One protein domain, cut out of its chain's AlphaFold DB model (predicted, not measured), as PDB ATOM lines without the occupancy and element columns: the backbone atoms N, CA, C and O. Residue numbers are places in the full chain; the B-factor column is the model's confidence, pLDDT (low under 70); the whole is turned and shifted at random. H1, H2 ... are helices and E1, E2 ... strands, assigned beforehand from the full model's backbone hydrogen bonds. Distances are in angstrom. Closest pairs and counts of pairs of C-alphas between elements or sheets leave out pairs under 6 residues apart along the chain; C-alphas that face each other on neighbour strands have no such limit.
ATOM      1  N   THR A 293     333.884  86.461 388.327       81.00
ATOM      2  CA  THR A 293     334.392  85.129 388.663       81.00
ATOM      3  C   THR A 293     333.707  84.094 387.783       81.00
ATOM      4  O   THR A 293     332.487  83.945 387.836       81.00
ATOM      5  N   ILE A 294     334.481  83.364 386.984       81.69
ATOM      6  CA  ILE A 294     333.977  82.287 386.122       81.69
ATOM      7  C   ILE A 294     334.160  80.956 386.853       81.69
ATOM      8  O   ILE A 294     335.283  80.608 387.225       81.69
ATOM      9  N   LEU A 295     333.074  80.209 387.067       84.12
ATOM     10  CA  LEU A 295     333.137  78.905 387.729       84.12
ATOM     11  C   LEU A 295     333.346  77.766 386.719       84.12
ATOM     12  O   LEU A 295     332.754  77.792 385.642       84.12
ATOM     13  N   PRO A 296     334.123  76.714 387.050       83.38
ATOM     14  CA  PRO A 296     334.449  75.645 386.100       83.38
ATOM     15  C   PRO A 296     333.235  74.936 385.481       83.38
ATOM     16  O   PRO A 296     333.313  74.455 384.353       83.38
ATOM     17  N   ARG A 297     332.104  74.894 386.197       84.31
ATOM     18  CA  ARG A 297     330.862  74.254 385.735       84.31
ATOM     19  C   ARG A 297     330.314  74.885 384.452       84.31
ATOM     20  O   ARG A 297     329.798  74.166 383.602       84.31
ATOM     21  N   VAL A 298     330.484  76.198 384.271       86.88
ATOM     22  CA  VAL A 298     329.967  76.908 383.090       86.88
ATOM     23  C   VAL A 298     330.774  76.620 381.827       86.88
ATOM     24  O   VAL A 298     330.228  76.688 380.732       86.88
ATOM     25  N   ILE A 299     332.047  76.230 381.959       78.81
ATOM     26  CA  ILE A 299     332.959  76.034 380.822       78.81
ATOM     27  C   ILE A 299     332.432  74.953 379.870       78.81
ATOM     28  O   ILE A 299     332.529  75.098 378.655       78.81
ATOM     29  N   ASN A 300     331.804  73.907 380.410       77.12
ATOM     30  CA  ASN A 300     331.278  72.795 379.616       77.12
ATOM     31  C   ASN A 300     329.935  73.100 378.934       77.12
ATOM     32  O   ASN A 300     329.515  72.349 378.059       77.12
ATOM     33  N   VAL A 301     329.254  74.177 379.335       81.12
ATOM     34  CA  VAL A 301     327.941  74.568 378.797       81.12
ATOM     35  C   VAL A 301     328.077  75.778 377.879       81.12
ATOM     36  O   VAL A 301     327.499  75.818 376.796       81.12
ATOM     37  N   ARG A 302     328.849  76.780 378.308       80.81
ATOM     38  CA  ARG A 302     329.062  78.032 377.591       80.81
ATOM     39  C   ARG A 302     330.417  78.647 377.979       80.81
ATOM     40  O   ARG A 302     330.484  79.474 378.888       80.81
ATOM     41  N   PRO A 303     331.507  78.255 377.300       76.19
ATOM     42  CA  PRO A 303     332.875  78.593 377.708       76.19
ATOM     43  C   PRO A 303     333.276  80.053 377.484       76.19
ATOM     44  O   PRO A 303     334.285  80.499 378.027       76.19
ATOM     45  N   HIS A 304     332.524  80.799 376.674       81.06
ATOM     46  CA  HIS A 304     332.900  82.144 376.254       81.06
ATOM     47  C   HIS A 304     331.924  83.185 376.799       81.06
ATOM     48  O   HIS A 304     330.716  83.113 376.556       81.06
ATOM     49  N   LEU A 305     332.475  84.180 377.498       81.38
ATOM     50  CA  LEU A 305     331.766  85.347 378.007       81.38
ATOM     51  C   LEU A 305     332.521  86.611 377.590       81.38
ATOM     52  O   LEU A 305     333.721  86.727 377.826       81.38
ATOM     53  N   LEU A 306     331.797  87.567 377.013       80.06
ATOM     54  CA  LEU A 306     332.288  88.915 376.750       80.06
ATOM     55  C   LEU A 306     331.389  89.905 377.491       80.06
ATOM     56  O   LEU A 306     330.164  89.796 377.435       80.06
ATOM     57  N   CYS A 307     331.984  90.869 378.189       75.88
ATOM     58  CA  CYS A 307     331.258  91.912 378.905       75.88
ATOM     59  C   CYS A 307     331.912  93.267 378.651       75.88
ATOM     60  O   CYS A 307     333.135  93.382 378.641       75.88
ATOM     61  N   CYS A 308     331.095  94.301 378.488       76.44
ATOM     62  CA  CYS A 308     331.555  95.679 378.405       76.44
ATOM     63  C   CYS A 308     330.579  96.605 379.138       76.44
ATOM     64  O   CYS A 308     329.403  96.283 379.317       76.44
ATOM     65  N   ILE A 309     331.072  97.765 379.570       77.88
ATOM     66  CA  ILE A 309     330.236  98.843 380.102       77.88
ATOM     67  C   ILE A 309     330.157  99.929 379.041       77.88
ATOM     68  O   ILE A 309     331.156 100.580 378.736       77.88
ATOM     69  N   VAL A 310     328.955 100.166 378.523       77.25
ATOM     70  CA  VAL A 310     328.693 101.297 377.632       77.25
ATOM     71  C   VAL A 310     328.290 102.495 378.492       77.25
ATOM     72  O   VAL A 310     327.300 102.448 379.219       77.25
ATOM     73  N   ARG A 311     329.098 103.557 378.463       74.81
ATOM     74  CA  ARG A 311     328.840 104.803 379.205       74.81
ATOM     75  C   ARG A 311     328.043 105.781 378.334       74.81
ATOM     76  O   ARG A 311     328.030 105.648 377.117       74.81
ATOM     77  N   ASN A 312     327.415 106.777 378.965       74.00
ATOM     78  CA  ASN A 312     326.648 107.843 378.301       74.00
ATOM     79  C   ASN A 312     325.436 107.351 377.487       74.00
ATOM     80  O   ASN A 312     325.072 107.958 376.484       74.00
ATOM     81  N   VAL A 313     324.798 106.264 377.927       75.56
ATOM     82  CA  VAL A 313     323.535 105.792 377.346       75.56
ATOM     83  C   VAL A 313     322.382 106.283 378.217       75.56
ATOM     84  O   VAL A 313     322.215 105.806 379.337       75.56
ATOM     85  N   ASP A 314     321.585 107.222 377.704       74.88
ATOM     86  CA  ASP A 314     320.340 107.647 378.346       74.88
ATOM     87  C   ASP A 314     319.141 106.896 377.743       74.88
ATOM     88  O   ASP A 314     318.726 107.130 376.604       74.88
ATOM     89  N   LEU A 315     318.592 105.958 378.520       76.50
ATOM     90  CA  LEU A 315     317.380 105.210 378.175       76.50
ATOM     91  C   LEU A 315     316.131 105.742 378.893       76.50
ATOM     92  O   LEU A 315     315.044 105.207 378.667       76.50
ATOM     93  N   ALA A 316     316.258 106.775 379.734       68.31
ATOM     94  CA  ALA A 316     315.157 107.312 380.530       68.31
ATOM     95  C   ALA A 316     314.156 108.123 379.686       68.31
ATOM     96  O   ALA A 316     313.007 108.303 380.089       68.31
ATOM     97  N   THR A 317     314.553 108.583 378.494       71.31
ATOM     98  CA  THR A 317     313.665 109.315 377.583       71.31
ATOM     99  C   THR A 317     312.572 108.411 376.999       71.31
ATOM    100  O   THR A 317     312.840 107.333 376.453       71.31
ATOM    101  N   THR A 318     311.322 108.877 377.044       58.47
ATOM    102  CA  THR A 318     310.142 108.150 376.559       58.47
ATOM    103  C   THR A 318     310.304 107.753 375.085       58.47
ATOM    104  O   THR A 318     310.318 108.594 374.193       58.47
ATOM    105  N   GLY A 319     310.431 106.449 374.818       71.44
ATOM    106  CA  GLY A 319     310.580 105.886 373.469       71.44
ATOM    107  C   GLY A 319     311.973 105.335 373.144       71.44
ATOM    108  O   GLY A 319     312.058 104.396 372.349       71.44
ATOM    109  N   ASN A 320     313.036 105.812 373.801       77.38
ATOM    110  CA  ASN A 320     314.396 105.299 373.588       77.38
ATOM    111  C   ASN A 320     314.554 103.875 374.123       77.38
ATOM    112  O   ASN A 320     315.064 103.018 373.406       77.38
ATOM    113  N   LEU A 321     313.999 103.575 375.303       81.25
ATOM    114  CA  LEU A 321     313.984 102.213 375.844       81.25
ATOM    115  C   LEU A 321     313.284 101.223 374.898       81.25
ATOM    116  O   LEU A 321     313.794 100.139 374.633       81.25
ATOM    117  N   LYS A 322     312.137 101.608 374.325       79.56
ATOM    118  CA  LYS A 322     311.403 100.753 373.381       79.56
ATOM    119  C   LYS A 322     312.204 100.498 372.104       79.56
ATOM    120  O   LYS A 322     312.191  99.383 371.594       79.56
ATOM    121  N   LYS A 323     312.891 101.518 371.579       80.62
ATOM    122  CA  LYS A 323     313.781 101.371 370.417       80.62
ATOM    123  C   LYS A 323     314.966 100.463 370.740       80.62
ATOM    124  O   LYS A 323     315.252  99.562 369.963       80.62
ATOM    125  N   PHE A 324     315.588 100.655 371.898       84.31
ATOM    126  CA  PHE A 324     316.701  99.837 372.369       84.31
ATOM    127  C   PHE A 324     316.313  98.359 372.505       84.31
ATOM    128  O   PHE A 324     317.003  97.495 371.976       84.31
ATOM    129  N   LEU A 325     315.163  98.062 373.119       84.50
ATOM    130  CA  LEU A 325     314.657  96.691 373.237       84.50
ATOM    131  C   LEU A 325     314.315  96.065 371.875       84.50
ATOM    132  O   LEU A 325     314.544  94.875 371.674       84.50
ATOM    133  N   ASN A 326     313.799  96.846 370.919       84.62
ATOM    134  CA  ASN A 326     313.564  96.339 369.563       84.62
ATOM    135  C   ASN A 326     314.879  95.999 368.851       84.62
ATOM    136  O   ASN A 326     314.977  94.917 368.287       84.62
ATOM    137  N   LEU A 327     315.891  96.870 368.942       85.19
ATOM    138  CA  LEU A 327     317.222  96.608 368.380       85.19
ATOM    139  C   LEU A 327     317.845  95.345 368.972       85.19
ATOM    140  O   LEU A 327     318.465  94.566 368.259       85.19
ATOM    141  N   GLN A 328     317.657  95.104 370.270       85.44
ATOM    142  CA  GLN A 328     318.100  93.850 370.871       85.44
ATOM    143  C   GLN A 328     317.403  92.642 370.262       85.44
ATOM    144  O   GLN A 328     318.071  91.667 369.946       85.44
ATOM    145  N   ASN A 329     316.087  92.688 370.072       88.31
ATOM    146  CA  ASN A 329     315.385  91.574 369.439       88.31
ATOM    147  C   ASN A 329     315.875  91.340 368.004       88.31
ATOM    148  O   ASN A 329     316.147  90.198 367.656       88.31
ATOM    149  N   GLU A 330     316.090  92.401 367.224       88.12
ATOM    150  CA  GLU A 330     316.637  92.304 365.863       88.12
ATOM    151  C   GLU A 330     318.043  91.677 365.849       88.12
ATOM    152  O   GLU A 330     318.290  90.739 365.094       88.12
ATOM    153  N   LEU A 331     318.942  92.103 366.744       85.88
ATOM    154  CA  LEU A 331     320.279  91.505 366.887       85.88
ATOM    155  C   LEU A 331     320.228  90.033 367.312       85.88
ATOM    156  O   LEU A 331     321.081  89.231 366.922       85.88
ATOM    157  N   HIS A 332     319.253  89.676 368.152       90.12
ATOM    158  CA  HIS A 332     319.064  88.299 368.596       90.12
ATOM    159  C   HIS A 332     318.520  87.404 367.477       90.12
ATOM    160  O   HIS A 332     318.905  86.236 367.404       90.12
ATOM    161  N   ASP A 333     317.644  87.938 366.627       85.69
ATOM    162  CA  ASP A 333     317.041  87.213 365.511       85.69
ATOM    163  C   ASP A 333     318.031  87.002 364.359       85.69
ATOM    164  O   ASP A 333     318.073  85.902 363.806       85.69
ATOM    165  N   ASP A 334     318.848  88.013 364.056       89.06
ATOM    166  CA  ASP A 334     319.808  88.005 362.950       89.06
ATOM    167  C   ASP A 334     321.173  87.432 363.379       89.06
ATOM    168  O   ASP A 334     321.431  86.231 363.260       89.06
ATOM    169  N   ILE A 335     322.026  88.261 363.992       80.88
ATOM    170  CA  ILE A 335     323.428  87.927 364.303       80.88
ATOM    171  C   ILE A 335     323.540  86.754 365.288       80.88
ATOM    172  O   ILE A 335     324.430  85.913 365.171       80.88
ATOM    173  N   CYS A 336     322.634  86.666 366.266       82.19
ATOM    174  CA  CYS A 336     322.656  85.585 367.257       82.19
ATOM    175  C   CYS A 336     321.889  84.322 366.817       82.19
ATOM    176  O   CYS A 336     321.732  83.409 367.634       82.19
ATOM    177  N   GLN A 337     321.398  84.267 365.571       86.81
ATOM    178  CA  GLN A 337     320.617  83.161 365.005       86.81
ATOM    179  C   GLN A 337     319.469  82.714 365.917       86.81
ATOM    180  O   GLN A 337     319.436  81.583 366.410       86.81
ATOM    181  N   LYS A 338     318.532  83.620 366.202       87.12
ATOM    182  CA  LYS A 338     317.414  83.382 367.135       87.12
ATOM    183  C   LYS A 338     317.875  82.870 368.503       87.12
ATOM    184  O   LYS A 338     317.273  81.964 369.080       87.12
ATOM    185  N   ARG A 339     318.945  83.468 369.032       84.25
ATOM    186  CA  ARG A 339     319.563  83.142 370.335       84.25
ATOM    187  C   ARG A 339     320.238  81.768 370.435       84.25
ATOM    188  O   ARG A 339     320.622  81.380 371.537       84.25
ATOM    189  N   THR A 340     320.372  81.030 369.332       83.06
ATOM    190  CA  THR A 340     320.965  79.681 369.348       83.06
ATOM    191  C   THR A 340     322.490  79.719 369.302       83.06
ATOM    192  O   THR A 340     323.138  78.908 369.957       83.06
ATOM    193  N   LEU A 341     323.060  80.691 368.581       82.12
ATOM    194  CA  LEU A 341     324.506  80.845 368.427       82.12
ATOM    195  C   LEU A 341     325.113  81.674 369.567       82.12
ATOM    196  O   LEU A 341     326.177  81.358 370.093       82.12
ATOM    197  N   ALA A 342     324.427  82.750 369.955       83.06
ATOM    198  CA  ALA A 342     324.872  83.678 370.985       83.06
ATOM    199  C   ALA A 342     323.677  84.283 371.732       83.06
ATOM    200  O   ALA A 342     322.520  84.115 371.365       83.06
ATOM    201  N   THR A 343     323.940  84.985 372.829       87.81
ATOM    202  CA  THR A 343     322.896  85.632 373.633       87.81
ATOM    203  C   THR A 343     323.473  86.914 374.181       87.81
ATOM    204  O   THR A 343     324.519  86.890 374.825       87.81
ATOM    205  N   ILE A 344     322.787  88.019 373.919       87.00
ATOM    206  CA  ILE A 344     323.168  89.336 374.419       87.00
ATOM    207  C   ILE A 344     322.274  89.651 375.617       87.00
ATOM    208  O   ILE A 344     321.049  89.651 375.490       87.00
ATOM    209  N   GLY A 345     322.884  89.915 376.769       86.81
ATOM    210  CA  GLY A 345     322.192  90.385 377.967       86.81
ATOM    211  C   GLY A 345     322.639  91.799 378.313       86.81
ATOM    212  O   GLY A 345     323.836  92.072 378.358       86.81
ATOM    213  N   THR A 346     321.691  92.696 378.577       87.94
ATOM    214  CA  THR A 346     321.987  94.059 379.040       87.94
ATOM    215  C   THR A 346     321.323  94.325 380.368       87.94
ATOM    216  O   THR A 346     320.161  93.974 380.559       87.94
ATOM    217  N   HIS A 347     322.042  95.006 381.246       85.56
ATOM    218  CA  HIS A 347     321.589  95.310 382.590       85.56
ATOM    219  C   HIS A 347     321.896  96.771 382.899       85.56
ATOM    220  O   HIS A 347     322.905  97.309 382.436       85.56
ATOM    221  N   ASP A 348     321.037  97.404 383.693       84.00
ATOM    222  CA  ASP A 348     321.350  98.707 384.263       84.00
ATOM    223  C   ASP A 348     322.463  98.529 385.298       84.00
ATOM    224  O   ASP A 348     322.281  97.890 386.337       84.00
ATOM    225  N   LEU A 349     323.633  99.095 385.005       80.25
ATOM    226  CA  LEU A 349     324.808  98.985 385.860       80.25
ATOM    227  C   LEU A 349     324.570  99.552 387.270       80.25
ATOM    228  O   LEU A 349     325.240  99.125 388.210       80.25
ATOM    229  N   SER A 350     323.645 100.504 387.433       80.56
ATOM    230  CA  SER A 350     323.312 101.078 388.739       80.56
ATOM    231  C   SER A 350     322.584 100.089 389.657       80.56
ATOM    232  O   SER A 350     322.734 100.174 390.875       80.56
ATOM    233  N   LEU A 351     321.865  99.118 389.084       83.44
ATOM    234  CA  LEU A 351     321.123  98.089 389.817       83.44
ATOM    235  C   LEU A 351     321.984  96.865 390.167       83.44
ATOM    236  O   LEU A 351     321.597  96.048 391.000       83.44
ATOM    237  N   ILE A 352     323.159  96.731 389.550       80.62
ATOM    238  CA  ILE A 352     324.082  95.619 389.790       80.62
ATOM    239  C   ILE A 352     324.997  95.951 390.976       80.62
ATOM    240  O   ILE A 352     325.849  96.851 390.910       80.62
ATOM    241  N   SER A 353     324.869  95.169 392.048       73.56
ATOM    242  CA  SER A 353     325.707  95.262 393.247       73.56
ATOM    243  C   SER A 353     326.671  94.075 393.361       73.56
ATOM    244  O   SER A 353     326.342  92.957 392.975       73.56
ATOM    245  N   GLY A 354     327.875  94.324 393.889       76.12
ATOM    246  CA  GLY A 354     328.872  93.284 394.169       76.12
ATOM    247  C   GLY A 354     329.651  92.748 392.958       76.12
ATOM    248  O   GLY A 354     329.672  93.352 391.881       76.12
ATOM    249  N   HIS A 355     330.340  91.624 393.184       78.31
ATOM    250  CA  HIS A 355     331.069  90.858 392.169       78.31
ATOM    251  C   HIS A 355     330.105  89.973 391.376       78.31
ATOM    252  O   HIS A 355     329.160  89.418 391.935       78.31
ATOM    253  N   LEU A 356     330.361  89.819 390.079       81.75
ATOM    254  CA  LEU A 356     329.545  88.974 389.213       81.75
ATOM    255  C   LEU A 356     330.108  87.555 389.200       81.75
ATOM    256  O   LEU A 356     331.317  87.368 389.090       81.75
ATOM    257  N   VAL A 357     329.235  86.554 389.277       84.88
ATOM    258  CA  VAL A 357     329.612  85.141 389.160       84.88
ATOM    259  C   VAL A 357     328.960  84.569 387.907       84.88
ATOM    260  O   VAL A 357     327.742  84.644 387.761       84.88
ATOM    261  N   TYR A 358     329.767  84.011 387.004       88.06
ATOM    262  CA  TYR A 358     329.295  83.313 385.813       88.06
ATOM    263  C   TYR A 358     329.357  81.803 386.045       88.06
ATOM    264  O   TYR A 358     330.439  81.235 386.204       88.06
ATOM    265  N   ASP A 359     328.184  81.176 386.115       88.69
ATOM    266  CA  ASP A 359     328.003  79.795 386.559       88.69
ATOM    267  C   ASP A 359     326.919  79.079 385.738       88.69
ATOM    268  O   ASP A 359     326.058  79.721 385.134       88.69
ATOM    269  N   ALA A 360     326.958  77.748 385.744       88.12
ATOM    270  CA  ALA A 360     325.895  76.880 385.250       88.12
ATOM    271  C   ALA A 360     325.451  75.969 386.399       88.12
ATOM    272  O   ALA A 360     326.224  75.128 386.864       88.12
ATOM    273  N   ARG A 361     324.214  76.166 386.860       86.44
ATOM    274  CA  ARG A 361     323.610  75.419 387.968       86.44
ATOM    275  C   ARG A 361     322.450  74.574 387.485       86.44
ATOM    276  O   ARG A 361     321.839  74.890 386.463       86.44
ATOM    277  N   ASP A 362     322.152  73.531 388.247       87.25
ATOM    278  CA  ASP A 362     320.954  72.744 388.005       87.25
ATOM    279  C   ASP A 362     319.707  73.617 388.221       87.25
ATOM    280  O   ASP A 362     319.731  74.507 389.077       87.25
ATOM    281  N   PRO A 363     318.612  73.397 387.468       86.12
ATOM    282  CA  PRO A 363     317.407  74.221 387.569       86.12
ATOM    283  C   PRO A 363     316.854  74.353 388.995       86.12
ATOM    284  O   PRO A 363     316.325  75.404 389.339       86.12
ATOM    285  N   ASP A 364     317.033  73.326 389.832       88.69
ATOM    286  CA  ASP A 364     316.569  73.294 391.225       88.69
ATOM    287  C   ASP A 364     317.439  74.139 392.183       88.69
ATOM    288  O   ASP A 364     317.040  74.423 393.312       88.69
ATOM    289  N   GLU A 365     318.632  74.551 391.743       82.06
ATOM    290  CA  GLU A 365     319.584  75.388 392.489       82.06
ATOM    291  C   GLU A 365     319.533  76.872 392.066       82.06
ATOM    292  O   GLU A 365     320.225  77.718 392.652       82.06
ATOM    293  N   ILE A 366     318.753  77.197 391.027       78.50
ATOM    294  CA  ILE A 366     318.521  78.565 390.554       78.50
ATOM    295  C   ILE A 366     317.321  79.112 391.335       78.50
ATOM    296  O   ILE A 366     316.179  78.769 391.046       78.50
TER     297      ILE A 366
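What this domain is: This is residues 293 to 366 of the 367 residues of a protein of Adineta steineri (UniProt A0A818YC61). There is little regular structure here: a loose, looping chain whose two long unnamed stretches, residues 300 to 319 and 334 to 355, run out to the one long helix H2 and back to a small end with short H1 and E1. The printed part has 74 residues, with H1, H2 and E1 in that order, mostly helix, but with only 21 residues in named elements. It is loose, with a radius of gyration of the C-alphas of 14.9 A, and spans 40 by 32 by 24 A.

Where its parts are: Find C-alpha 296 at (334.449, 75.645, 386.100), where H1, residues 296 to 299, begins. H2, residues 320 to 333, runs 20.0 A from C-alpha 320 at (314.396, 105.299, 373.588). E1, residues 356 to 358, ends at C-alpha 358 at (329.295, 83.313, 385.813).

How they stand to each other: The closest C-alphas of H1 and E1, Val 298 and Tyr 358, are 7.0 A apart. H2 is apart from both. E1 pairs with no named strand, but residues 293 to 294 pair with its residues 357 to 358, parallel. In H2 every O i to N i+4 pair is within hydrogen-bond range; H1 is too short for one.

The domain as a whole: Both links are long, and the printed part has no cut. Residues 316 to 322, of which 320 to 322 belong to H2, stand free. Residues 316 and 318 are under 70 in pLDDT.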